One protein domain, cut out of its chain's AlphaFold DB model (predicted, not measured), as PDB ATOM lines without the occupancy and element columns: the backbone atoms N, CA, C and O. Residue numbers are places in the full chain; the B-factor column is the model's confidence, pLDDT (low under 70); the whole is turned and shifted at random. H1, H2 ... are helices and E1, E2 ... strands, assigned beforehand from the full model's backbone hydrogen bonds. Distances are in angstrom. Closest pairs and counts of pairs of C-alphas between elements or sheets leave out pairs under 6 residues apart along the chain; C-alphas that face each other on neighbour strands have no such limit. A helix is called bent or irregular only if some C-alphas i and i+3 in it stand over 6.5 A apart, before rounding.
ATOM      1  N   GLY A 149      25.433   9.064 -24.940       57.97
ATOM      2  CA  GLY A 149      26.164   8.092 -25.752       57.97
ATOM      3  C   GLY A 149      26.786   6.934 -24.958       57.97
ATOM      4  O   GLY A 149      27.097   5.914 -25.562       57.97
ATOM      5  N   GLY A 150      26.959   7.047 -23.633       61.22
ATOM      6  CA  GLY A 150      27.483   5.960 -22.798       61.22
ATOM      7  C   GLY A 150      26.580   4.726 -22.829       61.22
ATOM      8  O   GLY A 150      27.047   3.631 -23.143       61.22
ATOM      9  N   ILE A 151      25.275   4.923 -22.620       64.12
ATOM     10  CA  ILE A 151      24.271   3.850 -22.685       64.12
ATOM     11  C   ILE A 151      24.190   3.272 -24.104       64.12
ATOM     12  O   ILE A 151      24.198   2.053 -24.282       64.12
ATOM     13  N   LEU A 152      24.194   4.129 -25.132       67.38
ATOM     14  CA  LEU A 152      24.172   3.671 -26.525       67.38
ATOM     15  C   LEU A 152      25.404   2.819 -26.874       67.38
ATOM     16  O   LEU A 152      25.271   1.823 -27.582       67.38
ATOM     17  N   LYS A 153      26.590   3.161 -26.355       65.56
ATOM     18  CA  LYS A 153      27.816   2.363 -26.534       65.56
ATOM     19  C   LYS A 153      27.736   1.021 -25.818       65.56
ATOM     20  O   LYS A 153      28.056  -0.001 -26.422       65.56
ATOM     21  N   LEU A 154      27.272   1.000 -24.568       61.38
ATOM     22  CA  LEU A 154      27.098  -0.242 -23.804       61.38
ATOM     23  C   LEU A 154      26.141  -1.213 -24.502       61.38
ATOM     24  O   LEU A 154      26.405  -2.411 -24.570       61.38
ATOM     25  N   LYS A 155      25.069  -0.690 -25.102       65.81
ATOM     26  CA  LYS A 155      24.110  -1.480 -25.885       65.81
ATOM     27  C   LYS A 155      24.539  -1.701 -27.344       65.81
ATOM     28  O   LYS A 155      23.752  -2.221 -28.130       65.81
ATOM     29  N   LYS A 156      25.778  -1.346 -27.713       67.75
ATOM     30  CA  LYS A 156      26.365  -1.499 -29.062       67.75
ATOM     31  C   LYS A 156      25.585  -0.789 -30.179       67.75
ATOM     32  O   LYS A 156      25.673  -1.182 -31.338       67.75
ATOM     33  N   LEU A 157      24.834   0.255 -29.839       73.62
ATOM     34  CA  LEU A 157      24.082   1.082 -30.785       73.62
ATOM     35  C   LEU A 157      24.853   2.307 -31.279       73.62
ATOM     36  O   LEU A 157      24.499   2.879 -32.304       73.62
ATOM     37  N   LEU A 158      25.895   2.713 -30.559       71.12
ATOM     38  CA  LEU A 158      26.850   3.726 -30.993       71.12
ATOM     39  C   LEU A 158      28.235   3.068 -31.040       71.12
ATOM     40  O   LEU A 158      28.634   2.474 -30.034       71.12
ATOM     41  N   PRO A 159      28.979   3.154 -32.160       72.12
ATOM     42  CA  PRO A 159      30.339   2.633 -32.211       72.12
ATOM     43  C   PRO A 159      31.216   3.239 -31.109       72.12
ATOM     44  O   PRO A 159      31.057   4.407 -30.738       72.12
ATOM     45  N   ILE A 160      32.132   2.446 -30.551       60.41
ATOM     46  CA  ILE A 160      32.868   2.813 -29.331       60.41
ATOM     47  C   ILE A 160      33.745   4.059 -29.531       60.41
ATOM     48  O   ILE A 160      33.926   4.855 -28.609       60.41
ATOM     49  N   GLU A 161      34.219   4.257 -30.756       64.38
ATOM     50  CA  GLU A 161      35.042   5.362 -31.235       64.38
ATOM     51  C   GLU A 161      34.238   6.596 -31.663       64.38
ATOM     52  O   GLU A 161      34.805   7.678 -31.809       64.38
ATOM     53  N   LYS A 162      32.922   6.456 -31.855       70.50
ATOM     54  CA  LYS A 162      32.043   7.559 -32.247       70.50
ATOM     55  C   LYS A 162      31.484   8.261 -31.021       70.50
ATOM     56  O   LYS A 162      31.305   7.677 -29.955       70.50
ATOM     57  N   HIS A 163      31.200   9.542 -31.169       73.81
ATOM     58  CA  HIS A 163      30.614  10.367 -30.122       73.81
ATOM     59  C   HIS A 163      29.413  11.085 -30.717       73.81
ATOM     60  O   HIS A 163      29.467  11.470 -31.882       73.81
ATOM     61  N   LEU A 164      28.334  11.227 -29.947       78.00
ATOM     62  CA  LEU A 164      27.233  12.099 -30.349       78.00
ATOM     63  C   LEU A 164      27.743  13.544 -30.400       78.00
ATOM     64  O   LEU A 164      28.648  13.894 -29.646       78.00
ATOM     65  N   SER A 165      27.153  14.366 -31.265       79.00
ATOM     66  CA  SER A 165      27.512  15.775 -31.422       79.00
ATOM     67  C   SER A 165      26.877  16.664 -30.355       79.00
ATOM     68  O   SER A 165      25.646  16.721 -30.244       79.00
ATOM     69  N   VAL A 166      27.708  17.415 -29.621       74.56
ATOM     70  CA  VAL A 166      27.197  18.398 -28.641       74.56
ATOM     71  C   VAL A 166      26.501  19.524 -29.383       74.56
ATOM     72  O   VAL A 166      25.450  20.014 -28.982       74.56
ATOM     73  N   GLN A 167      27.122  19.949 -30.481       74.12
ATOM     74  CA  GLN A 167      26.679  21.098 -31.245       74.12
ATOM     75  C   GLN A 167      25.332  20.845 -31.897       74.12
ATOM     76  O   GLN A 167      24.496  21.737 -31.905       74.12
ATOM     77  N   ASP A 168      25.101  19.643 -32.420       80.75
ATOM     78  CA  ASP A 168      23.821  19.271 -33.011       80.75
ATOM     79  C   ASP A 168      22.705  19.306 -31.960       80.75
ATOM     80  O   ASP A 168      21.627  19.849 -32.209       80.75
ATOM     81  N   LEU A 169      22.989  18.826 -30.746       79.50
ATOM     82  CA  LEU A 169      22.063  18.928 -29.621       79.50
ATOM     83  C   LEU A 169      21.791  20.392 -29.234       79.50
ATOM     84  O   LEU A 169      20.625  20.780 -29.110       79.50
ATOM     85  N   ILE A 170      22.836  21.217 -29.107       75.19
ATOM     86  CA  ILE A 170      22.733  22.665 -28.847       75.19
ATOM     87  C   ILE A 170      21.846  23.324 -29.912       75.19
ATOM     88  O   ILE A 170      20.855  23.979 -29.598       75.19
ATOM     89  N   ASN A 171      22.130  23.060 -31.187       77.50
ATOM     90  CA  ASN A 171      21.409  23.618 -32.327       77.50
ATOM     91  C   ASN A 171      19.919  23.229 -32.341       77.50
ATOM     92  O   ASN A 171      19.073  24.013 -32.783       77.50
ATOM     93  N   LYS A 172      19.591  22.015 -31.883       79.81
ATOM     94  CA  LYS A 172      18.222  21.473 -31.845       79.81
ATOM     95  C   LYS A 172      17.441  21.907 -30.597       79.81
ATOM     96  O   LYS A 172      16.205  21.873 -30.624       79.81
ATOM     97  N   THR A 173      18.121  22.366 -29.545       75.31
ATOM     98  CA  THR A 173      17.502  22.761 -28.273       75.31
ATOM     99  C   THR A 173      16.797  24.122 -28.390       75.31
ATOM    100  O   THR A 173      17.413  25.113 -28.776       75.31
ATOM    101  N   PRO A 174      15.483  24.211 -28.095       64.75
ATOM    102  CA  PRO A 174      14.705  25.433 -28.325       64.75
ATOM    103  C   PRO A 174      14.988  26.567 -27.326       64.75
ATOM    104  O   PRO A 174      14.936  27.729 -27.727       64.75
ATOM    105  N   ASN A 175      15.290  26.239 -26.063       59.09
ATOM    106  CA  ASN A 175      15.385  27.182 -24.943       59.09
ATOM    107  C   ASN A 175      16.721  27.009 -24.205       59.09
ATOM    108  O   ASN A 175      16.771  26.363 -23.162       59.09
ATOM    109  N   GLN A 176      17.801  27.549 -24.763       56.38
ATOM    110  CA  GLN A 176      19.108  27.539 -24.101       56.38
ATOM    111  C   GLN A 176      19.292  28.792 -23.244       56.38
ATOM    112  O   GLN A 176      18.688  29.830 -23.533       56.38
ATOM    113  N   SER A 177      20.137  28.701 -22.214       53.66
ATOM    114  CA  SER A 177      20.723  29.899 -21.604       53.66
ATOM    115  C   SER A 177      21.556  30.656 -22.651       53.66
ATOM    116  O   SER A 177      21.945  30.086 -23.675       53.66
ATOM    117  N   ASP A 178      21.869  31.929 -22.399       49.09
ATOM    118  CA  ASP A 178      22.781  32.707 -23.258       49.09
ATOM    119  C   ASP A 178      24.182  32.060 -23.371       49.09
ATOM    120  O   ASP A 178      24.944  32.373 -24.284       49.09
ATOM    121  N   GLU A 179      24.500  31.123 -22.471       49.50
ATOM    122  CA  GLU A 179      25.754  30.364 -22.411       49.50
ATOM    123  C   GLU A 179      25.661  28.982 -23.090       49.50
ATOM    124  O   GLU A 179      26.676  28.309 -23.263       49.50
ATOM    125  N   GLY A 180      24.474  28.583 -23.568       51.53
ATOM    126  CA  GLY A 180      24.263  27.314 -24.272       51.53
ATOM    127  C   GLY A 180      23.911  26.130 -23.366       51.53
ATOM    128  O   GLY A 180      23.855  24.999 -23.854       51.53
ATOM    129  N   ASP A 181      23.635  26.377 -22.084       54.84
ATOM    130  CA  ASP A 181      23.318  25.326 -21.117       54.84
ATOM    131  C   ASP A 181      21.958  24.689 -21.399       54.84
ATOM    132  O   ASP A 181      20.982  25.351 -21.783       54.84
ATOM    133  N   LEU A 182      21.886  23.384 -21.145       58.66
ATOM    134  CA  LEU A 182      20.629  22.660 -21.030       58.66
ATOM    135  C   LEU A 182      20.046  22.933 -19.645       58.66
ATOM    136  O   LEU A 182      20.580  22.489 -18.634       58.66
ATOM    137  N   THR A 183      18.943  23.672 -19.603       56.25
ATOM    138  CA  THR A 183      18.251  24.019 -18.355       56.25
ATOM    139  C   THR A 183      17.422  22.868 -17.783       56.25
ATOM    140  O   THR A 183      17.073  22.907 -16.606       56.25
ATOM    141  N   ASP A 184      17.112  21.856 -18.599       64.44
ATOM    142  CA  ASP A 184      16.453  20.615 -18.198       64.44
ATOM    143  C   ASP A 184      16.828  19.450 -19.134       64.44
ATOM    144  O   ASP A 184      17.171  19.641 -20.308       64.44
ATOM    145  N   LEU A 185      16.732  18.217 -18.625       73.94
ATOM    146  CA  LEU A 185      16.929  17.006 -19.428       73.94
ATOM    147  C   LEU A 185      15.731  16.676 -20.341       73.94
ATOM    148  O   LEU A 185      15.877  15.876 -21.270       73.94
ATOM    149  N   ILE A 186      14.557  17.294 -20.136       77.88
ATOM    150  CA  ILE A 186      13.330  17.015 -20.910       77.88
ATOM    151  C   ILE A 186      13.564  17.292 -22.391       77.88
ATOM    152  O   ILE A 186      13.183  16.494 -23.252       77.88
ATOM    153  N   HIS A 187      14.172  18.434 -22.705       76.75
ATOM    154  CA  HIS A 187      14.431  18.810 -24.089       76.75
ATOM    155  C   HIS A 187      15.467  17.891 -24.740       76.75
ATOM    156  O   HIS A 187      15.253  17.460 -25.875       76.75
ATOM    157  N   ALA A 188      16.530  17.526 -24.014       77.31
ATOM    158  CA  ALA A 188      17.548  16.604 -24.509       77.31
ATOM    159  C   ALA A 188      16.959  15.222 -24.838       77.31
ATOM    160  O   ALA A 188      17.194  14.690 -25.923       77.31
ATOM    161  N   VAL A 189      16.109  14.685 -23.956       80.81
ATOM    162  CA  VAL A 189      15.403  13.412 -24.170       80.81
ATOM    163  C   VAL A 189      14.450  13.484 -25.361       80.81
ATOM    164  O   VAL A 189      14.484  12.611 -26.230       80.81
ATOM    165  N   LYS A 190      13.653  14.555 -25.477       83.00
ATOM    166  CA  LYS A 190      12.750  14.749 -26.625       83.00
ATOM    167  C   LYS A 190      13.502  14.805 -27.949       83.00
ATOM    168  O   LYS A 190      12.995  14.277 -28.942       83.00
ATOM    169  N   ILE A 191      14.672  15.445 -27.974       83.06
ATOM    170  CA  ILE A 191      15.538  15.485 -29.155       83.06
ATOM    171  C   ILE A 191      16.048  14.080 -29.450       83.06
ATOM    172  O   ILE A 191      15.849  13.613 -30.565       83.06
ATOM    173  N   LEU A 192      16.618  13.379 -28.466       82.31
ATOM    174  CA  LEU A 192      17.157  12.033 -28.661       82.31
ATOM    175  C   LEU A 192      16.094  11.025 -29.135       82.31
ATOM    176  O   LEU A 192      16.404  10.176 -29.963       82.31
ATOM    177  N   GLN A 193      14.849  11.114 -28.665       83.44
ATOM    178  CA  GLN A 193      13.773  10.208 -29.089       83.44
ATOM    179  C   GLN A 193      13.186  10.566 -30.457       83.44
ATOM    180  O   GLN A 193      13.068   9.717 -31.336       83.44
ATOM    181  N   ASN A 194      12.776  11.825 -30.637       83.56
ATOM    182  CA  ASN A 194      11.904  12.196 -31.756       83.56
ATOM    183  C   ASN A 194      12.679  12.717 -32.967       83.56
ATOM    184  O   ASN A 194      12.209  12.608 -34.099       83.56
ATOM    185  N   ILE A 195      13.850  13.312 -32.734       85.62
ATOM    186  CA  ILE A 195      14.628  14.000 -33.769       85.62
ATOM    187  C   ILE A 195      15.901  13.221 -34.081       85.62
ATOM    188  O   ILE A 195      16.180  12.992 -35.245       85.62
ATOM    189  N   GLY A 196      16.616  12.748 -33.065       85.56
ATOM    190  CA  GLY A 196      17.928  12.122 -33.165       85.56
ATOM    191  C   GLY A 196      19.078  13.118 -33.159       85.56
ATOM    192  O   GLY A 196      18.900  14.315 -33.400       85.56
ATOM    193  N   ILE A 197      20.264  12.599 -32.857       86.44
ATOM    194  CA  ILE A 197      21.510  13.363 -32.748       86.44
ATOM    195  C   ILE A 197      22.542  12.717 -33.670       86.44
ATOM    196  O   ILE A 197      22.675  11.492 -33.676       86.44
ATOM    197  N   VAL A 198      23.256  13.516 -34.460       87.62
ATOM    198  CA  VAL A 198      24.339  13.010 -35.320       87.62
ATOM    199  C   VAL A 198      25.642  12.826 -34.542       87.62
ATOM    200  O   VAL A 198      25.728  13.152 -33.357       87.62
ATOM    201  N   THR A 199      26.685  12.315 -35.191       82.31
ATOM    202  CA  THR A 199      28.003  12.194 -34.553       82.31
ATOM    203  C   THR A 199      28.799  13.498 -34.564       82.31
ATOM    204  O   THR A 199      28.600  14.367 -35.409       82.31
ATOM    205  N   GLU A 200      29.746  13.632 -33.635       73.81
ATOM    206  CA  GLU A 200      30.661  14.777 -33.530       73.81
ATOM    207  C   GLU A 200      31.476  14.996 -34.819       73.81
ATOM    208  O   GLU A 200      31.776  16.132 -35.173       73.81
ATOM    209  N   ASP A 201      31.781  13.931 -35.569       75.56
ATOM    210  CA  ASP A 201      32.463  14.039 -36.866       75.56
ATOM    211  C   ASP A 201      31.581  14.708 -37.940       75.56
ATOM    212  O   ASP A 201      32.096  15.344 -38.861       75.56
ATOM    213  N   GLU A 202      30.257  14.568 -37.829       79.81
ATOM    214  CA  GLU A 202      29.270  15.137 -38.757       79.81
ATOM    215  C   GLU A 202      28.869  16.563 -38.356       79.81
ATOM    216  O   GLU A 202      28.633  17.409 -39.220       79.81
ATOM    217  N   CYS A 203      28.831  16.862 -37.054       75.56
ATOM    218  CA  CYS A 203      28.581  18.204 -36.534       75.56
ATOM    219  C   CYS A 203      29.545  18.531 -35.377       75.56
ATOM    220  O   CYS A 203      29.213  18.309 -34.215       75.56
ATOM    221  N   PRO A 204      30.746  19.059 -35.664       69.06
ATOM    222  CA  PRO A 204      31.718  19.373 -34.620       69.06
ATOM    223  C   PRO A 204      31.294  20.561 -33.748       69.06
ATOM    224  O   PRO A 204      30.684  21.516 -34.237       69.06
ATOM    225  N   LEU A 205      31.701  20.553 -32.479       63.69
ATOM    226  CA  LEU A 205      31.541  21.675 -31.556       63.69
ATOM    227  C   LEU A 205      32.209  22.954 -32.070       63.69
ATOM    228  O   LEU A 205      33.397  22.983 -32.393       63.69
ATOM    229  N   THR A 206      31.435  24.038 -32.107       59.09
ATOM    230  CA  THR A 206      31.880  25.359 -32.577       59.09
ATOM    231  C   THR A 206      31.965  26.402 -31.466       59.09
ATOM    232  O   THR A 206      32.476  27.490 -31.718       59.09
ATOM    233  N   LEU A 207      31.484  26.080 -30.254       55.09
ATOM    234  CA  LEU A 207      31.346  26.992 -29.103       55.09
ATOM    235  C   LEU A 207      30.456  28.219 -29.368       55.09
ATOM    236  O   LEU A 207      30.349  29.098 -28.518       55.09
ATOM    237  N   ASN A 208      29.810  28.280 -30.531       59.75
ATOM    238  CA  ASN A 208      28.844  29.311 -30.848       59.75
ATOM    239  C   ASN A 208      27.458  28.815 -30.443       59.75
ATOM    240  O   ASN A 208      27.017  27.749 -30.887       59.75
ATOM    241  N   VAL A 209      26.772  29.611 -29.628       63.12
ATOM    242  CA  VAL A 209      25.342  29.445 -29.380       63.12
ATOM    243  C   VAL A 209      24.615  30.106 -30.553       63.12
ATOM    244  O   VAL A 209      24.715  31.325 -30.712       63.12
ATOM    245  N   PRO A 210      23.940  29.337 -31.423       65.25
ATOM    246  CA  PRO A 210      23.293  29.892 -32.608       65.25
ATOM    247  C   PRO A 210      22.164  30.846 -32.219       65.25
ATOM    248  O   PRO A 210      21.416  30.569 -31.277       65.25
ATOM    249  N   THR A 211      21.981  31.938 -32.967       69.44
ATOM    250  CA  THR A 211      20.846  32.850 -32.751       69.44
ATOM    251  C   THR A 211      19.511  32.126 -32.981       69.44
ATOM    252  O   THR A 211      19.466  31.090 -33.658       69.44
ATOM    253  N   PRO A 212      18.377  32.650 -32.473       69.19
ATOM    254  CA  PRO A 212      17.064  32.080 -32.768       69.19
ATOM    255  C   PRO A 212      16.802  31.874 -34.273       69.19
ATOM    256  O   PRO A 212      16.234  30.846 -34.655       69.19
ATOM    257  N   GLU A 213      17.253  32.791 -35.143       69.19
ATOM    258  CA  GLU A 213      17.082  32.638 -36.597       69.19
ATOM    259  C   GLU A 213      18.016  31.589 -37.210       69.19
ATOM    260  O   GLU A 213      17.669  30.962 -38.214       69.19
ATOM    261  N   GLU A 214      19.206  31.395 -36.648       69.31
ATOM    262  CA  GLU A 214      20.136  30.345 -37.067       69.31
ATOM    263  C   GLU A 214      19.620  28.960 -36.655       69.31
ATOM    264  O   GLU A 214      19.627  28.033 -37.468       69.31
ATOM    265  N   ARG A 215      19.045  28.829 -35.452       67.50
ATOM    266  CA  ARG A 215      18.419  27.583 -34.963       67.50
ATOM    267  C   ARG A 215      17.307  27.081 -35.882       67.50
ATOM    268  O   ARG A 215      17.225  25.887 -36.175       67.50
ATOM    269  N   ALA A 216      16.478  27.990 -36.399       65.19
ATOM    270  CA  ALA A 216      15.428  27.646 -37.359       65.19
ATOM    271  C   ALA A 216      15.985  27.040 -38.664       65.19
ATOM    272  O   ALA A 216      15.309  26.229 -39.302       65.19
ATOM    273  N   ARG A 217      17.220  27.397 -39.044       63.03
ATOM    274  CA  ARG A 217      17.920  26.845 -40.215       63.03
ATOM    275  C   ARG A 217      18.601  25.518 -39.890       63.03
ATOM    276  O   ARG A 217      18.492  24.592 -40.686       63.03
ATOM    277  N   PHE A 218      19.227  25.380 -38.719       63.25
ATOM    278  CA  PHE A 218      19.918  24.144 -38.326       63.25
ATOM    279  C   PHE A 218      18.993  22.936 -38.173       63.25
ATOM    280  O   PHE A 218      19.397  21.824 -38.506       63.25
ATOM    281  N   ARG A 219      17.719  23.145 -37.811       58.38
ATOM    282  CA  ARG A 219      16.695  22.080 -37.799       58.38
ATOM    283  C   ARG A 219      16.482  21.379 -39.151       58.38
ATOM    284  O   ARG A 219      15.773  20.380 -39.191       58.38
ATOM    285  N   LYS A 220      17.044  21.896 -40.250       55.22
ATOM    286  CA  LYS A 220      16.874  21.353 -41.606       55.22
ATOM    287  C   LYS A 220      18.161  20.853 -42.277       55.22
ATOM    288  O   LYS A 220      18.056  20.350 -43.390       55.22
ATOM    289  N   VAL A 221      19.353  21.029 -41.688       53.53
ATOM    290  CA  VAL A 221      20.613  21.017 -42.478       53.53
ATOM    291  C   VAL A 221      21.763  20.215 -41.850       53.53
ATOM    292  O   VAL A 221      22.919  20.454 -42.173       53.53
ATOM    293  N   VAL A 222      21.501  19.232 -40.988       60.50
ATOM    294  CA  VAL A 222      22.574  18.307 -40.577       60.50
ATOM    295  C   VAL A 222      22.430  17.002 -41.347       60.50
ATOM    296  O   VAL A 222      21.519  16.215 -41.109       60.50
ATOM    297  N   THR A 223      23.301  16.808 -42.336       64.44
ATOM    298  CA  THR A 223      23.387  15.571 -43.117       64.44
ATOM    299  C   THR A 223      24.260  14.576 -42.363       64.44
ATOM    300  O   THR A 223      25.460  14.807 -42.230       64.44
ATOM    301  N   GLY A 224      23.674  13.486 -41.875       77.06
ATOM    302  CA  GLY A 224      24.411  12.466 -41.137       77.06
ATOM    303  C   GLY A 224      23.527  11.329 -40.641       77.06
ATOM    304  O   GLY A 224      22.303  11.374 -40.778       77.06
ATOM    305  N   THR A 225      24.153  10.300 -40.074       83.00
ATOM    306  CA  THR A 225      23.425   9.210 -39.414       83.00
ATOM    307  C   THR A 225      22.924   9.696 -38.059       83.00
ATOM    308  O   THR A 225      23.708   9.957 -37.151       83.00
ATOM    309  N   GLU A 226      21.607   9.807 -37.916       87.00
ATOM    310  CA  GLU A 226      20.977  10.196 -36.657       87.00
ATOM    311  C   GLU A 226      20.824   8.992 -35.724       87.00
ATOM    312  O   GLU A 226      20.207   7.984 -36.074       87.00
ATOM    313  N   TYR A 227      21.313   9.136 -34.499       84.44
ATOM    314  CA  TYR A 227      21.139   8.160 -33.433       84.44
ATOM    315  C   TYR A 227      19.938   8.568 -32.585       84.44
ATOM    316  O   TYR A 227      19.868   9.703 -32.101       84.44
ATOM    317  N   LYS A 228      18.983   7.645 -32.431       83.94
ATOM    318  CA  LYS A 228      17.727   7.856 -31.703       83.94
ATOM    319  C   LYS A 228      17.564   6.829 -30.597       83.94
ATOM    320  O   LYS A 228      17.900   5.662 -30.784       83.94
ATOM    321  N   ALA A 229      17.014   7.260 -29.468       76.50
ATOM    322  CA  ALA A 229      16.533   6.340 -28.445       76.50
ATOM    323  C   ALA A 229      15.123   5.866 -28.810       76.50
ATOM    324  O   ALA A 229      14.261   6.682 -29.135       76.50
ATOM    325  N   LYS A 230      14.875   4.556 -28.720       76.31
ATOM    326  CA  LYS A 230      13.536   3.985 -28.916       76.31
ATOM    327  C   LYS A 230      12.561   4.501 -27.860       76.31
ATOM    328  O   LYS A 230      11.435   4.872 -28.179       76.31
ATOM    329  N   SER A 231      13.011   4.548 -26.611       75.81
ATOM    330  CA  SER A 231      12.315   5.197 -25.512       75.81
ATOM    331  C   SER A 231      13.344   5.763 -24.532       75.81
ATOM    332  O   SER A 231      14.370   5.152 -24.258       75.81
ATOM    333  N   ALA A 232      13.101   6.969 -24.042       74.81
ATOM    334  CA  ALA A 232      13.866   7.596 -22.987       74.81
ATOM    335  C   ALA A 232      12.912   8.452 -22.154       74.81
ATOM    336  O   ALA A 232      12.032   9.131 -22.685       74.81
ATOM    337  N   THR A 233      13.060   8.412 -20.841       76.00
ATOM    338  CA  THR A 233      12.207   9.144 -19.911       76.00
ATOM    339  C   THR A 233      13.069   9.880 -18.911       76.00
ATOM    340  O   THR A 233      13.996   9.315 -18.337       76.00
ATOM    341  N   VAL A 234      12.748  11.155 -18.696       72.75
ATOM    342  CA  VAL A 234      13.299  11.903 -17.568       72.75
ATOM    343  C   VAL A 234      12.494  11.516 -16.343       72.75
ATOM    344  O   VAL A 234      11.286  11.754 -16.289       72.75
ATOM    345  N   VAL A 235      13.162  10.893 -15.384       72.62
ATOM    346  CA  VAL A 235      12.583  10.579 -14.087       72.62
ATOM    347  C   VAL A 235      12.912  11.739 -13.163       72.62
ATOM    348  O   VAL A 235      14.080  12.010 -12.894       72.62
ATOM    349  N   PHE A 236      11.877  12.440 -12.703       68.62
ATOM    350  CA  PHE A 236      12.022  13.504 -11.716       68.62
ATOM    351  C   PHE A 236      12.099  12.904 -10.327       68.62
ATOM    352  O   PHE A 236      11.248  12.107  -9.929       68.62
ATOM    353  N   TYR A 237      13.117  13.317  -9.589       67.44
ATOM    354  CA  TYR A 237      13.306  12.908  -8.217       67.44
ATOM    355  C   TYR A 237      12.477  13.819  -7.312       67.44
ATOM    356  O   TYR A 237      12.819  14.981  -7.087       67.44
ATOM    357  N   ASP A 238      11.361  13.300  -6.800       57.72
ATOM    358  CA  ASP A 238      10.712  13.908  -5.642       57.72
ATOM    359  C   ASP A 238      11.517  13.537  -4.388       57.72
ATOM    360  O   ASP A 238      12.100  12.455  -4.300       57.72
ATOM    361  N   TRP A 239      11.521  14.412  -3.387       53.91
ATOM    362  CA  TRP A 239      12.255  14.304  -2.121       53.91
ATOM    363  C   TRP A 239      11.932  13.034  -1.307       53.91
ATOM    364  O   TRP A 239      12.413  12.882  -0.184       53.91
ATOM    365  N   HIS A 240      11.033  12.185  -1.803       46.06
ATOM    366  CA  HIS A 240      10.424  11.047  -1.125       46.06
ATOM    367  C   HIS A 240      10.826   9.691  -1.732       46.06
ATOM    368  O   HIS A 240      10.509   8.667  -1.132       46.06
ATOM    369  N   LEU A 241      11.536   9.661  -2.870       50.38
ATOM    370  CA  LEU A 241      12.076   8.424  -3.457       50.38
ATOM    371  C   LEU A 241      13.482   8.112  -2.919       50.38
ATOM    372  O   LEU A 241      14.286   9.008  -2.634       50.38
ATOM    373  N   GLY A 242      13.765   6.830  -2.695       58.31
ATOM    374  CA  GLY A 242      14.894   6.374  -1.883       58.31
ATOM    375  C   GLY A 242      16.182   6.228  -2.686       58.31
ATOM    376  O   GLY A 242      16.157   5.777  -3.821       58.31
ATOM    377  N   ILE A 243      17.325   6.541  -2.064       66.50
ATOM    378  CA  ILE A 243      18.686   6.301  -2.598       66.50
ATOM    379  C   ILE A 243      18.834   4.895  -3.225       66.50
ATOM    380  O   ILE A 243      19.599   4.711  -4.168       66.50
ATOM    381  N   GLU A 244      18.081   3.921  -2.712       69.75
ATOM    382  CA  GLU A 244      18.051   2.531  -3.168       69.75
ATOM    383  C   GLU A 244      17.487   2.344  -4.585       69.75
ATOM    384  O   GLU A 244      17.969   1.471  -5.301       69.75
ATOM    385  N   ASP A 245      16.559   3.192  -5.041       67.25
ATOM    386  CA  ASP A 245      16.011   3.101  -6.400       67.25
ATOM    387  C   ASP A 245      17.107   3.402  -7.437       67.25
ATOM    388  O   ASP A 245      17.292   2.657  -8.396       67.25
ATOM    389  N   ILE A 246      17.916   4.443  -7.202       68.88
ATOM    390  CA  ILE A 246      19.054   4.793  -8.069       68.88
ATOM    391  C   ILE A 246      20.158   3.735  -7.988       68.88
ATOM    392  O   ILE A 246      20.754   3.401  -9.010       68.88
ATOM    393  N   LYS A 247      20.442   3.194  -6.796       68.62
ATOM    394  CA  LYS A 247      21.436   2.117  -6.651       68.62
ATOM    395  C   LYS A 247      21.044   0.887  -7.458       68.62
ATOM    396  O   LYS A 247      21.878   0.392  -8.203       68.62
ATOM    397  N   SER A 248      19.775   0.479  -7.401       66.62
ATOM    398  CA  SER A 248      19.278  -0.638  -8.206       66.62
ATOM    399  C   SER A 248      19.488  -0.413  -9.707       66.62
ATOM    400  O   SER A 248      19.779  -1.367 -10.416       66.62
ATOM    401  N   PHE A 249      19.376   0.828 -10.198       63.03
ATOM    402  CA  PHE A 249      19.677   1.159 -11.598       63.03
ATOM    403  C   PHE A 249      21.175   1.086 -11.933       63.03
ATOM    404  O   PHE A 249      21.539   0.716 -13.047       63.03
ATOM    405  N   LEU A 250      22.052   1.457 -10.996       62.16
ATOM    406  CA  LEU A 250      23.504   1.397 -11.196       62.16
ATOM    407  C   LEU A 250      24.061  -0.025 -11.075       62.16
ATOM    408  O   LEU A 250      25.051  -0.336 -11.739       62.16
ATOM    409  N   ASP A 251      23.428  -0.874 -10.265       58.50
ATOM    410  CA  ASP A 251      23.804  -2.279 -10.084       58.50
ATOM    411  C   ASP A 251      23.607  -3.104 -11.374       58.50
ATOM    412  O   ASP A 251      24.313  -4.088 -11.586       58.50
ATOM    413  N   ASP A 252      22.762  -2.637 -12.304       56.28
ATOM    414  CA  ASP A 252      22.628  -3.161 -13.677       56.28
ATOM    415  C   ASP A 252      23.769  -2.691 -14.630       56.28
ATOM    416  O   ASP A 252      23.640  -2.709 -15.862       56.28
ATOM    417  N   GLU A 253      24.899  -2.244 -14.066       52.09
ATOM    418  CA  GLU A 253      26.144  -1.809 -14.727       52.09
ATOM    419  C   GLU A 253      25.992  -0.687 -15.774       52.09
ATOM    420  O   GLU A 253      26.804  -0.549 -16.696       52.09
ATOM    421  N   SER A 254      24.958   0.145 -15.657       58.16
ATOM    422  CA  SER A 254      24.681   1.189 -16.646       58.16
ATOM    423  C   SER A 254      24.855   2.586 -16.038       58.16
ATOM    424  O   SER A 254      24.094   2.963 -15.152       58.16
ATOM    425  N   PRO A 255      25.828   3.395 -16.504       68.56
ATOM    426  CA  PRO A 255      25.952   4.778 -16.086       68.56
ATOM    427  C   PRO A 255      24.766   5.585 -16.616       68.56
ATOM    428  O   PRO A 255      24.319   5.397 -17.751       68.56
ATOM    429  N   VAL A 256      24.291   6.524 -15.809       74.12
ATOM    430  CA  VAL A 256      23.059   7.274 -16.059       74.12
ATOM    431  C   VAL A 256      23.377   8.761 -16.161       74.12
ATOM    432  O   VAL A 256      24.164   9.291 -15.387       74.12
ATOM    433  N   THR A 257      22.780   9.471 -17.120       77.44
ATOM    434  CA  THR A 257      22.869  10.943 -17.128       77.44
ATOM    435  C   THR A 257      21.928  11.491 -16.063       77.44
ATOM    436  O   THR A 257      20.731  11.219 -16.125       77.44
ATOM    437  N   ALA A 258      22.457  12.243 -15.100       79.75
ATOM    438  CA  ALA A 258      21.696  12.745 -13.963       79.75
ATOM    439  C   ALA A 258      22.073  14.189 -13.624       79.75
ATOM    440  O   ALA A 258      23.232  14.595 -13.743       79.75
ATOM    441  N   SER A 259      21.078  14.953 -13.187       81.62
ATOM    442  CA  SER A 259      21.227  16.336 -12.751       81.62
ATOM    443  C   SER A 259      21.221  16.394 -11.228       81.62
ATOM    444  O   SER A 259      20.363  15.795 -10.569       81.62
ATOM    445  N   ILE A 260      22.165  17.141 -10.661       84.69
ATOM    446  CA  ILE A 260      22.260  17.385  -9.222       84.69
ATOM    447  C   ILE A 260      22.067  18.857  -8.893       84.69
ATOM    448  O   ILE A 260      22.304  19.737  -9.724       84.69
ATOM    449  N   ILE A 261      21.717  19.133  -7.641       83.19
ATOM    450  CA  ILE A 261      21.863  20.481  -7.094       83.19
ATOM    451  C   ILE A 261      23.344  20.792  -6.903       83.19
ATOM    452  O   ILE A 261      24.070  20.071  -6.214       83.19
ATOM    453  N   TRP A 262      23.772  21.902  -7.490       82.75
ATOM    454  CA  TRP A 262      25.123  22.417  -7.378       82.75
ATOM    455  C   TRP A 262      25.169  23.548  -6.353       82.75
ATOM    456  O   TRP A 262      24.517  24.578  -6.511       82.75
ATOM    457  N   PHE A 263      25.932  23.365  -5.280       83.62
ATOM    458  CA  PHE A 263      26.059  24.371  -4.228       83.62
ATOM    459  C   PHE A 263      27.257  25.289  -4.486       83.62
ATOM    460  O   PHE A 263      28.246  24.877  -5.090       83.62
ATOM    461  N   ASN A 264      27.193  26.540  -4.020       81.50
ATOM    462  CA  ASN A 264      28.299  27.493  -4.185       81.50
ATOM    463  C   ASN A 264      29.570  26.982  -3.505       81.50
ATOM    464  O   ASN A 264      30.660  27.104  -4.064       81.50
ATOM    465  N   SER A 265      29.414  26.330  -2.350       81.19
ATOM    466  CA  SER A 265      30.518  25.677  -1.649       81.19
ATOM    467  C   SER A 265      31.270  24.654  -2.504       81.19
ATOM    468  O   SER A 265      32.434  24.391  -2.226       81.19
ATOM    469  N   TYR A 266      30.682  24.111  -3.577       80.75
ATOM    470  CA  TYR A 266      31.370  23.169  -4.470       80.75
ATOM    471  C   TYR A 266      32.374  23.867  -5.393       80.75
ATOM    472  O   TYR A 266      33.327  23.246  -5.851       80.75
ATOM    473  N   ALA A 267      32.192  25.157  -5.685       66.50
ATOM    474  CA  ALA A 267      33.160  25.917  -6.474       66.50
ATOM    475  C   ALA A 267      34.404  26.295  -5.650       66.50
ATOM    476  O   ALA A 267      35.505  26.374  -6.193       66.50
ATOM    477  N   GLU A 268      34.223  26.515  -4.345       57.94
ATOM    478  CA  GLU A 268      35.280  26.918  -3.410       57.94
ATOM    479  C   GLU A 268      36.016  25.706  -2.818       57.94
ATOM    480  O   GLU A 268      37.243  25.714  -2.701       57.94
ATOM    481  N   ASN A 269      35.288  24.622  -2.539       53.66
ATOM    482  CA  ASN A 269      35.838  23.337  -2.127       53.66
ATOM    483  C   ASN A 269      36.198  22.516  -3.367       53.66
ATOM    484  O   ASN A 269      35.484  21.585  -3.725       53.66
ATOM    485  N   ASN A 270      37.295  22.856  -4.045       53.56
ATOM    486  CA  ASN A 270      37.916  21.956  -5.017       53.56
ATOM    487  C   ASN A 270      39.019  21.154  -4.299       53.56
ATOM    488  O   ASN A 270      40.173  21.593  -4.295       53.56
ATOM    489  N   PRO A 271      38.708  20.002  -3.668       51.09
ATOM    490  CA  PRO A 271      39.638  19.255  -2.814       51.09
ATOM    491  C   PRO A 271      40.780  18.570  -3.585       51.09
ATOM    492  O   PRO A 271      41.442  17.672  -3.076       51.09
ATOM    493  N   GLY A 272      41.027  18.931  -4.847       46.47
ATOM    494  CA  GLY A 272      42.063  18.284  -5.647       46.47
ATOM    495  C   GLY A 272      41.780  16.805  -5.930       46.47
ATOM    496  O   GLY A 272      42.723  16.076  -6.232       46.47
ATOM    497  N   GLY A 273      40.510  16.391  -5.852       48.38
ATOM    498  CA  GLY A 273      40.024  15.091  -6.311       48.38
ATOM    499  C   GLY A 273      39.926  13.972  -5.281       48.38
ATOM    500  O   GLY A 273      39.524  12.877  -5.656       48.38
ATOM    501  N   VAL A 274      40.260  14.200  -4.010       51.34
ATOM    502  CA  VAL A 274      40.209  13.128  -2.996       51.34
ATOM    503  C   VAL A 274      38.907  13.157  -2.187       51.34
ATOM    504  O   VAL A 274      38.334  12.093  -1.945       51.34
ATOM    505  N   ASP A 275      38.384  14.347  -1.873       68.94
ATOM    506  CA  ASP A 275      37.238  14.483  -0.966       68.94
ATOM    507  C   ASP A 275      35.868  14.433  -1.652       68.94
ATOM    508  O   ASP A 275      35.692  14.757  -2.830       68.94
ATOM    509  N   ILE A 276      34.875  14.052  -0.849       81.94
ATOM    510  CA  ILE A 276      33.457  14.080  -1.194       81.94
ATOM    511  C   ILE A 276      32.947  15.523  -1.106       81.94
ATOM    512  O   ILE A 276      32.996  16.155  -0.050       81.94
ATOM    513  N   TYR A 277      32.378  16.025  -2.199       85.56
ATOM    514  CA  TYR A 277      31.657  17.291  -2.229       85.56
ATOM    515  C   TYR A 277      30.420  17.201  -1.338       85.56
ATOM    516  O   TYR A 277      29.518  16.382  -1.557       85.56
ATOM    517  N   LYS A 278      30.389  18.070  -0.329       87.31
ATOM    518  CA  LYS A 278      29.332  18.149   0.673       87.31
ATOM    519  C   LYS A 278      28.881  19.600   0.824       87.31
ATOM    520  O   LYS A 278      29.738  20.474   0.971       87.31
ATOM    521  N   PRO A 279      27.566  19.880   0.788       87.44
ATOM    522  CA  PRO A 279      27.087  21.234   0.995       87.44
ATOM    523  C   PRO A 279      27.315  21.634   2.447       87.44
ATOM    524  O   PRO A 279      27.321  20.788   3.348       87.44
ATOM    525  N   THR A 280      27.451  22.931   2.695       86.75
ATOM    526  CA  THR A 280      27.432  23.425   4.073       86.75
ATOM    527  C   THR A 280      26.069  23.147   4.713       86.75
ATOM    528  O   THR A 280      25.039  23.075   4.032       86.75
ATOM    529  N   ASP A 281      26.024  23.013   6.040       85.69
ATOM    530  CA  ASP A 281      24.758  22.763   6.742       85.69
ATOM    531  C   ASP A 281      23.730  23.881   6.514       85.69
ATOM    532  O   ASP A 281      22.524  23.631   6.528       85.69
ATOM    533  N   GLU A 282      24.194  25.117   6.318       85.44
ATOM    534  CA  GLU A 282      23.343  26.266   6.016       85.44
ATOM    535  C   GLU A 282      22.745  26.172   4.610       85.44
ATOM    536  O   GLU A 282      21.529  26.311   4.455       85.44
ATOM    537  N   GLU A 283      23.565  25.863   3.601       85.25
ATOM    538  CA  GLU A 283      23.105  25.628   2.230       85.25
ATOM    539  C   GLU A 283      22.085  24.488   2.168       85.25
ATOM    540  O   GLU A 283      21.024  24.633   1.554       85.25
ATOM    541  N   TRP A 284      22.365  23.382   2.864       85.06
ATOM    542  CA  TRP A 284      21.471  22.233   2.907       85.06
ATOM    543  C   TRP A 284      20.144  22.561   3.600       85.06
ATOM    544  O   TRP A 284      19.070  22.239   3.086       85.06
ATOM    545  N   ARG A 285      20.180  23.260   4.742       84.50
ATOM    546  CA  ARG A 285      18.960  23.716   5.431       84.50
ATOM    547  C   ARG A 285      18.146  24.674   4.567       84.50
ATOM    548  O   ARG A 285      16.928  24.526   4.489       84.50
ATOM    549  N   ALA A 286      18.797  25.625   3.903       82.25
ATOM    550  CA  ALA A 286      18.125  26.572   3.021       82.25
ATOM    551  C   ALA A 286      17.431  25.861   1.849       82.25
ATOM    552  O   ALA A 286      16.274  26.167   1.547       82.25
ATOM    553  N   TYR A 287      18.102  24.878   1.240       78.00
ATOM    554  CA  TYR A 287      17.540  24.053   0.170       78.00
ATOM    555  C   TYR A 287      16.293  23.284   0.633       78.00
ATOM    556  O   TYR A 287      15.267  23.318  -0.044       78.00
ATOM    557  N   ARG A 288      16.324  22.692   1.836       77.19
ATOM    558  CA  ARG A 288      15.181  21.956   2.412       77.19
ATOM    559  C   ARG A 288      13.946  22.815   2.691       77.19
ATOM    560  O   ARG A 288      12.835  22.301   2.636       77.19
ATOM    561  N   VAL A 289      14.120  24.094   3.028       76.00
ATOM    562  CA  VAL A 289      12.998  24.986   3.386       76.00
ATOM    563  C   VAL A 289      12.340  25.605   2.151       76.00
ATOM    564  O   VAL A 289      11.128  25.822   2.150       76.00
ATOM    565  N   ARG A 290      13.105  25.896   1.090       68.88
ATOM    566  CA  ARG A 290      12.564  26.406  -0.183       68.88
ATOM    567  C   ARG A 290      13.255  25.769  -1.397       68.88
ATOM    568  O   ARG A 290      14.076  26.429  -2.040       68.88
ATOM    569  N   PRO A 291      12.860  24.538  -1.769       61.78
ATOM    570  CA  PRO A 291      13.413  23.828  -2.925       61.78
ATOM    571  C   PRO A 291      13.266  24.598  -4.245       61.78
ATOM    572  O   PRO A 291      14.160  24.604  -5.085       61.78
ATOM    573  N   SER A 292      12.135  25.287  -4.420       53.69
ATOM    574  CA  SER A 292      11.709  25.875  -5.694       53.69
ATOM    575  C   SER A 292      12.257  27.280  -5.982       53.69
ATOM    576  O   SER A 292      12.221  27.717  -7.127       53.69
ATOM    577  N   SER A 293      12.788  28.011  -4.989       47.25
ATOM    578  CA  SER A 293      13.159  29.431  -5.167       47.25
ATOM    579  C   SER A 293      14.597  29.685  -5.644       47.25
ATOM    580  O   SER A 293      14.995  30.840  -5.778       47.25
ATOM    581  N   ARG A 294      15.402  28.640  -5.878       49.91
ATOM    582  CA  ARG A 294      16.816  28.754  -6.299       49.91
ATOM    583  C   ARG A 294      17.174  27.808  -7.454       49.91
ATOM    584  O   ARG A 294      18.294  27.318  -7.525       49.91
ATOM    585  N   SER A 295      16.228  27.605  -8.372       47.53
ATOM    586  CA  SER A 295      16.264  26.746  -9.573       47.53
ATOM    587  C   SER A 295      17.361  27.058 -10.616       47.53
ATOM    588  O   SER A 295      17.143  26.862 -11.807       47.53
ATOM    589  N   LYS A 296      18.504  27.626 -10.221       54.94
ATOM    590  CA  LYS A 296      19.536  28.130 -11.139       54.94
ATOM    591  C   LYS A 296      20.908  27.488 -10.971       54.94
ATOM    592  O   LYS A 296      21.792  27.797 -11.754       54.94
ATOM    593  N   MET A 297      21.102  26.631  -9.975       70.06
ATOM    594  CA  MET A 297      22.379  25.941  -9.785       70.06
ATOM    595  C   MET A 297      22.145  24.442  -9.856       70.06
ATOM    596  O   MET A 297      22.134  23.736  -8.853       70.06
ATOM    597  N   VAL A 298      21.852  23.993 -11.068       76.31
ATOM    598  CA  VAL A 298      21.770  22.581 -11.417       76.31
ATOM    599  C   VAL A 298      23.010  22.260 -12.225       76.31
ATOM    600  O   VAL A 298      23.446  23.083 -13.028       76.31
ATOM    601  N   HIS A 299      23.577  21.085 -11.994       79.25
ATOM    602  CA  HIS A 299      24.687  20.595 -12.788       79.25
ATOM    603  C   HIS A 299      24.411  19.178 -13.267       79.25
ATOM    604  O   HIS A 299      24.038  18.315 -12.471       79.25
ATOM    605  N   THR A 300      24.581  18.953 -14.564       77.50
ATOM    606  CA  THR A 300      24.228  17.695 -15.225       77.50
ATOM    607  C   THR A 300      25.492  16.934 -15.576       77.50
ATOM    608  O   THR A 300      26.353  17.435 -16.292       77.50
ATOM    609  N   MET A 301      25.597  15.705 -15.079       78.56
ATOM    610  CA  MET A 301      26.788  14.866 -15.195       78.56
ATOM    611  C   MET A 301      26.409  13.416 -15.508       78.56
ATOM    612  O   MET A 301      25.237  13.031 -15.487       78.56
ATOM    613  N   LEU A 302      27.410  12.581 -15.782       74.44
ATOM    614  CA  LEU A 302      27.210  11.140 -15.904       74.44
ATOM    615  C   LEU A 302      27.434  10.471 -14.543       74.44
ATOM    616  O   LEU A 302      28.566  10.402 -14.082       74.44
ATOM    617  N   LEU A 303      26.380   9.957 -13.917       76.44
ATOM    618  CA  LEU A 303      26.456   9.109 -12.732       76.44
ATOM    619  C   LEU A 303      27.017   7.742 -13.132       76.44
ATOM    620  O   LEU A 303      26.391   7.014 -13.901       76.44
ATOM    621  N   THR A 304      28.204   7.404 -12.639       72.12
ATOM    622  CA  THR A 304      28.927   6.179 -13.015       72.12
ATOM    623  C   THR A 304      28.975   5.137 -11.914       72.12
ATOM    624  O   THR A 304      29.330   3.996 -12.188       72.12
ATOM    625  N   GLY A 305      28.633   5.505 -10.681       74.00
ATOM    626  CA  GLY A 305      28.636   4.558  -9.581       74.00
ATOM    627  C   GLY A 305      28.304   5.180  -8.238       74.00
ATOM    628  O   GLY A 305      27.937   6.351  -8.118       74.00
ATOM    629  N   SER A 306      28.460   4.363  -7.206       80.81
ATOM    630  CA  SER A 306      28.355   4.776  -5.817       80.81
ATOM    631  C   SER A 306      29.393   4.059  -4.965       80.81
ATOM    632  O   SER A 306      29.957   3.046  -5.378       80.81
ATOM    633  N   GLY A 307      29.673   4.596  -3.784       79.38
ATOM    634  CA  GLY A 307      30.638   4.002  -2.874       79.38
ATOM    635  C   GLY A 307      30.554   4.576  -1.473       79.38
ATOM    636  O   GLY A 307      29.675   5.375  -1.152       79.38
ATOM    637  N   VAL A 308      31.489   4.142  -0.640       80.06
ATOM    638  CA  VAL A 308      31.689   4.630   0.722       80.06
ATOM    639  C   VAL A 308      33.178   4.916   0.871       80.06
ATOM    640  O   VAL A 308      33.998   4.093   0.456       80.06
ATOM    641  N   ASP A 309      33.534   6.094   1.380       75.31
ATOM    642  CA  ASP A 309      34.938   6.433   1.616       75.31
ATOM    643  C   ASP A 309      35.516   5.700   2.841       75.31
ATOM    644  O   ASP A 309      34.849   4.918   3.522       75.31
ATOM    645  N   GLU A 310      36.791   5.952   3.132       72.12
ATOM    646  CA  GLU A 310      37.493   5.360   4.278       72.12
ATOM    647  C   GLU A 310      36.924   5.764   5.648       72.12
ATOM    648  O   GLU A 310      37.151   5.060   6.631       72.12
ATOM    649  N   ASN A 311      36.144   6.846   5.707       76.50
ATOM    650  CA  ASN A 311      35.498   7.352   6.916       76.50
ATOM    651  C   ASN A 311      34.047   6.866   7.057       76.50
ATOM    652  O   ASN A 311      33.341   7.284   7.976       76.50
ATOM    653  N   GLY A 312      33.581   5.990   6.161       79.25
ATOM    654  CA  GLY A 312      32.209   5.494   6.178       79.25
ATOM    655  C   GLY A 312      31.194   6.460   5.558       79.25
ATOM    656  O   GLY A 312      29.992   6.268   5.746       79.25
ATOM    657  N   VAL A 313      31.635   7.493   4.834       83.12
ATOM    658  CA  VAL A 313      30.751   8.477   4.201       83.12
ATOM    659  C   VAL A 313      30.318   7.973   2.820       83.12
ATOM    660  O   VAL A 313      31.159   7.788   1.937       83.12
ATOM    661  N   PRO A 314      29.009   7.763   2.594       85.81
ATOM    662  CA  PRO A 314      28.511   7.312   1.305       85.81
ATOM    663  C   PRO A 314      28.530   8.441   0.266       85.81
ATOM    664  O   PRO A 314      28.133   9.579   0.545       85.81
ATOM    665  N   TYR A 315      28.929   8.109  -0.961       85.62
ATOM    666  CA  TYR A 315      28.988   9.034  -2.091       85.62
ATOM    667  C   TYR A 315      28.430   8.435  -3.391       85.62
ATOM    668  O   TYR A 315      28.397   7.224  -3.607       85.62
ATOM    669  N   TRP A 316      27.992   9.324  -4.271       84.75
ATOM    670  CA  TRP A 316      27.760   9.103  -5.692       84.75
ATOM    671  C   TRP A 316      29.010   9.496  -6.472       84.75
ATOM    672  O   TRP A 316      29.618  10.523  -6.173       84.75
ATOM    673  N   GLU A 317      29.396   8.710  -7.469       81.12
ATOM    674  CA  GLU A 317      30.515   9.031  -8.351       81.12
ATOM    675  C   GLU A 317      29.988   9.507  -9.703       81.12
ATOM    676  O   GLU A 317      29.279   8.780 -10.400       81.12
ATOM    677  N   PHE A 318      30.332  10.740 -10.058       79.62
ATOM    678  CA  PHE A 318      29.936  11.386 -11.300       79.62
ATOM    679  C   PHE A 318      31.151  11.680 -12.159       79.62
ATOM    680  O   PHE A 318      32.178  12.092 -11.639       79.62
ATOM    681  N   MET A 319      31.027  11.555 -13.472       73.06
ATOM    682  CA  MET A 319      31.985  12.092 -14.430       73.06
ATOM    683  C   MET A 319      31.503  13.463 -14.922       73.06
ATOM    684  O   MET A 319      30.390  13.586 -15.440       73.06
ATOM    685  N   ASP A 320      32.358  14.466 -14.746       73.69
ATOM    686  CA  ASP A 320      32.081  15.890 -14.915       73.69
ATOM    687  C   ASP A 320      32.543  16.459 -16.274       73.69
ATOM    688  O   ASP A 320      33.276  15.819 -17.034       73.69
ATOM    689  N   ASP A 321      32.113  17.690 -16.578       63.81
ATOM    690  CA  ASP A 321      32.306  18.391 -17.837       63.81
ATOM    691  C   ASP A 321      33.485  19.318 -17.986       63.81
ATOM    692  O   ASP A 321      33.864  19.663 -19.109       63.81
ATOM    693  N   LYS A 322      34.158  19.615 -16.884       58.59
ATOM    694  CA  LYS A 322      35.307  20.523 -16.880       58.59
ATOM    695  C   LYS A 322      36.615  19.821 -17.252       58.59
ATOM    696  O   LYS A 322      37.708  20.336 -17.008       58.59
ATOM    697  N   GLY A 323      36.509  18.641 -17.864       52.56
ATOM    698  CA  GLY A 323      37.622  17.782 -18.236       52.56
ATOM    699  C   GLY A 323      38.281  17.107 -17.031       52.56
ATOM    700  O   GLY A 323      37.755  17.091 -15.924       52.56
ATOM    701  N   ASN A 324      39.465  16.537 -17.257       51.47
ATOM    702  CA  ASN A 324      40.200  15.731 -16.275       51.47
ATOM    703  C   ASN A 324      41.428  16.437 -15.671       51.47
ATOM    704  O   ASN A 324      42.244  15.800 -15.001       51.47
ATOM    705  N   VAL A 325      41.589  17.740 -15.927       45.47
ATOM    706  CA  VAL A 325      42.721  18.546 -15.450       45.47
ATOM    707  C   VAL A 325      42.228  19.555 -14.421       45.47
ATOM    708  O   VAL A 325      41.538  20.504 -14.772       45.47
ATOM    709  N   GLY A 326      42.640  19.388 -13.161       52.41
ATOM    710  CA  GLY A 326      42.265  20.305 -12.075       52.41
ATOM    711  C   GLY A 326      40.805  20.186 -11.627       52.41
ATOM    712  O   GLY A 326      40.313  21.076 -10.938       52.41
ATOM    713  N   ASN A 327      40.142  19.097 -12.017       61.00
ATOM    714  CA  ASN A 327      38.743  18.827 -11.749       61.00
ATOM    715  C   ASN A 327      38.575  17.406 -11.198       61.00
ATOM    716  O   ASN A 327      38.798  16.436 -11.929       61.00
ATOM    717  N   GLY A 328      38.236  17.293  -9.913       67.12
ATOM    718  CA  GLY A 328      38.003  15.998  -9.276       67.12
ATOM    719  C   GLY A 328      39.172  15.006  -9.347       67.12
ATOM    720  O   GLY A 328      40.329  15.378  -9.566       67.12
ATOM    721  N   ASP A 329      38.854  13.719  -9.179       62.25
ATOM    722  CA  ASP A 329      39.734  12.593  -9.507       62.25
ATOM    723  C   ASP A 329      39.624  12.310 -11.006       62.25
ATOM    724  O   ASP A 329      38.744  11.581 -11.456       62.25
ATOM    725  N   ARG A 330      40.514  12.898 -11.813       54.06
ATOM    726  CA  ARG A 330      40.576  12.645 -13.268       54.06
ATOM    727  C   ARG A 330      39.254  12.962 -13.990       54.06
ATOM    728  O   ARG A 330      38.905  12.283 -14.954       54.06
ATOM    729  N   GLY A 331      38.566  14.022 -13.564       63.47
ATOM    730  CA  GLY A 331      37.266  14.429 -14.099       63.47
ATOM    731  C   GLY A 331      36.086  13.729 -13.433       63.47
ATOM    732  O   GLY A 331      34.958  13.953 -13.854       63.47
ATOM    733  N   PHE A 332      36.325  12.905 -12.409       70.25
ATOM    734  CA  PHE A 332      35.276  12.326 -11.582       70.25
ATOM    735  C   PHE A 332      35.116  13.093 -10.273       70.25
ATOM    736  O   PHE A 332      36.093  13.415  -9.595       70.25
ATOM    737  N   LEU A 333      33.874  13.361  -9.900       81.38
ATOM    738  CA  LEU A 333      33.484  14.020  -8.667       81.38
ATOM    739  C   LEU A 333      32.745  13.025  -7.781       81.38
ATOM    740  O   LEU A 333      31.833  12.331  -8.229       81.38
ATOM    741  N   ARG A 334      33.121  12.982  -6.503       85.50
ATOM    742  CA  ARG A 334      32.380  12.237  -5.485       85.50
ATOM    743  C   ARG A 334      31.441  13.201  -4.790       85.50
ATOM    744  O   ARG A 334      31.899  14.149  -4.169       85.50
ATOM    745  N   ILE A 335      30.140  12.987  -4.907       88.06
ATOM    746  CA  ILE A 335      29.107  13.850  -4.331       88.06
ATOM    747  C   ILE A 335      28.422  13.085  -3.201       88.06
ATOM    748  O   ILE A 335      28.088  11.917  -3.372       88.06
ATOM    749  N   ILE A 336      28.204  13.703  -2.043       89.44
ATOM    750  CA  ILE A 336      27.607  13.015  -0.888       89.44
ATOM    751  C   ILE A 336      26.219  12.418  -1.200       89.44
ATOM    752  O   ILE A 336      25.412  13.030  -1.901       89.44
ATOM    753  N   GLN A 337      25.899  11.241  -0.647       87.75
ATOM    754  CA  GLN A 337      24.565  10.635  -0.789       87.75
ATOM    755  C   GLN A 337      23.540  11.272   0.157       87.75
ATOM    756  O   GLN A 337      23.152  10.695   1.173       87.75
ATOM    757  N   TYR A 338      23.081  12.475  -0.177       84.88
ATOM    758  CA  TYR A 338      21.942  13.095   0.495       84.88
ATOM    759  C   TYR A 338      20.629  12.836  -0.259       84.88
ATOM    760  O   TYR A 338      20.607  12.923  -1.489       84.88
ATOM    761  N   PRO A 339      19.513  12.554   0.445       77.88
ATOM    762  CA  PRO A 339      18.202  12.453  -0.190       77.88
ATOM    763  C   PRO A 339      17.846  13.745  -0.929       77.88
ATOM    764  O   PRO A 339      17.928  14.828  -0.348       77.88
ATOM    765  N   GLY A 340      17.455  13.629  -2.200       76.69
ATOM    766  CA  GLY A 340      17.095  14.773  -3.043       76.69
ATOM    767  C   GLY A 340      18.281  15.567  -3.605       76.69
ATOM    768  O   GLY A 340      18.072  16.656  -4.129       76.69
ATOM    769  N   ILE A 341      19.523  15.068  -3.501       82.81
ATOM    770  CA  ILE A 341      20.669  15.724  -4.155       82.81
ATOM    771  C   ILE A 341      20.656  15.541  -5.677       82.81
ATOM    772  O   ILE A 341      20.976  16.477  -6.406       82.81
ATOM    773  N   ILE A 342      20.262  14.350  -6.138       84.06
ATOM    774  CA  ILE A 342      19.911  14.058  -7.531       84.06
ATOM    775  C   ILE A 342      18.452  14.466  -7.701       84.06
ATOM    776  O   ILE A 342      17.611  14.037  -6.914       84.06
ATOM    777  N   ILE A 343      18.170  15.308  -8.692       79.75
ATOM    778  CA  ILE A 343      16.835  15.889  -8.916       79.75
ATOM    779  C   ILE A 343      16.145  15.353 -10.164       79.75
ATOM    780  O   ILE A 343      14.920  15.381 -10.257       79.75
ATOM    781  N   GLU A 344      16.912  14.849 -11.123       77.56
ATOM    782  CA  GLU A 344      16.395  14.158 -12.295       77.56
ATOM    783  C   GLU A 344      17.476  13.254 -12.886       77.56
ATOM    784  O   GLU A 344      18.673  13.512 -12.736       77.56
ATOM    785  N   TYR A 345      17.057  12.197 -13.571       79.19
ATOM    786  CA  TYR A 345      17.946  11.351 -14.358       79.19
ATOM    787  C   TYR A 345      17.246  10.824 -15.608       79.19
ATOM    788  O   TYR A 345      16.017  10.830 -15.701       79.19
ATOM    789  N   VAL A 346      18.032  10.393 -16.592       75.50
ATOM    790  CA  VAL A 346      17.511   9.849 -17.850       75.50
ATOM    791  C   VAL A 346      17.559   8.332 -17.825       75.50
ATOM    792  O   VAL A 346      18.635   7.743 -17.897       75.50
ATOM    793  N   ASP A 347      16.387   7.710 -17.812       75.81
ATOM    794  CA  ASP A 347      16.237   6.294 -18.128       75.81
ATOM    795  C   ASP A 347      16.114   6.138 -19.650       75.81
ATOM    796  O   ASP A 347      15.264   6.776 -20.271       75.81
ATOM    797  N   ILE A 348      16.983   5.334 -20.265       69.44
ATOM    798  CA  ILE A 348      16.933   5.034 -21.700       69.44
ATOM    799  C   ILE A 348      16.601   3.555 -21.867       69.44
ATOM    800  O   ILE A 348      17.437   2.682 -21.633       69.44
ATOM    801  N   GLN A 349      15.406   3.291 -22.385       65.31
ATOM    802  CA  GLN A 349      15.018   1.975 -22.864       65.31
ATOM    803  C   GLN A 349      15.427   1.842 -24.328       65.31
ATOM    804  O   GLN A 349      14.843   2.443 -25.238       65.31
ATOM    805  N   VAL A 350      16.490   1.070 -24.522       55.94
ATOM    806  CA  VAL A 350      17.139   0.863 -25.814       55.94
ATOM    807  C   VAL A 350      16.412  -0.181 -26.653       55.94
ATOM    808  O   VAL A 350      16.172  -1.294 -26.136       55.94
TER     809      VAL A 350
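AT A GLANCE: This is residues 149 to 350 of the 350 residues of an uncharacterized protein of Microthlaspi erraticum (UniProt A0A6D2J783). A strongly twisted antiparallel sheet of six strands runs through the domain; on one face H3 packs over E1 and E6, with H2 and H4 farther out and H1 near E2, while H5 covers part of E3 on the other face. H6, H7 and H8 lie off the sheet, beyond the end of E2. The printed part has 202 residues, under half of them in named elements, with eight named helices and six named strands in the order H1 H2 H3 H4 E1 H5 E2 H6 H7 H8 E3 E4 E5 E6; the class is mixed. The sheet's order is E1 E6 E2 E3 E4 E5. The whole is compact, with a radius of gyration of the C-alphas of 17.6 A and spans of 52 by 35 by 35 A.

HOW THE PARTS SIT: Start at edge strand E1, residues 231 to 236, beside E6, residues 342 to 349, where N 233 and O 347 are 2.8 A apart, within hydrogen-bond range. E6 neighbours E2, residues 256 to 261, with N 259 and O 344 at 2.8 A. E2 neighbours E3, residues 298 to 308, with N 258 and O 301 at 2.9 A; E3 bends by 85 degrees at residue 302. E3, E4, residues 314 to 319, and E5, residues 332 to 336, form a meander, each the antiparallel neighbour of the one before; look for N 307 and O 315 at 2.9 A, and N 318 and O 333 at 2.9 A. H3, residues 185 to 194, is over E1 and E6, along the strands, at a height over the sheet of 8.7 A; its closest C-alphas to E1 are Ile 186 and Val 234, 6.1 A. H1, residues 149 to 154, is on the same face; C-alphas Ile 151 and Ile 348 are its closest to E6, 7.5 A. H5, residues 243 to 251, is on the opposite face, over E3 and across the strands; the closest C-alphas are Leu 250 and Gly 305, 6.2 A. E1, H5 and E2 form a split strand-helix-strand unit, two strands running the same way with E6 between them, its crossover right-handed. H2, residues 166 to 172, only just touches H3, with 3 pairs of C-alphas within 8 A, the closest Lys 172 and Ile 191 at 7.1 A. H4, residues 212 to 218, touches H2, the closest C-alphas being Asn 171 and Arg 215, 5.6 A. H6, residues 265 to 268, H7, residues 281 to 289, and H8, residues 291 to 294, are not on the sheet; H8 is only just irregular, with C-alphas 291 and 294 6.9 A apart. Every O i to N i+4 pair is within hydrogen-bond range in H1, H2, H3, H5 and H7; H4 has 2 of 3, and H6 and H8 are too short for such a pair.

IN THESE COORDINATES: Find C-alpha 149 at (26.164, 8.092, -25.752), where H1 begins. E3, 23.8 A long, starts at C-alpha 298, (21.770, 22.581, -11.417). E6, 20.1 A long, ends at C-alpha 349, (15.018, 1.975, -22.864). H3 is 14.2 A long.

THE WHOLE: The two C-alphas farthest apart, Arg 217 and Asn 311, are 53.9 A apart. The printed part has no cut. The long links are H1 to H2, H2 to H3, H3 to H4, H4 to E1, H6 to H7 and E4 to E5. The mean pLDDT of the printed part is 70.7, and 91 residues are under 70, among them 204 to 223 and 236 to 255.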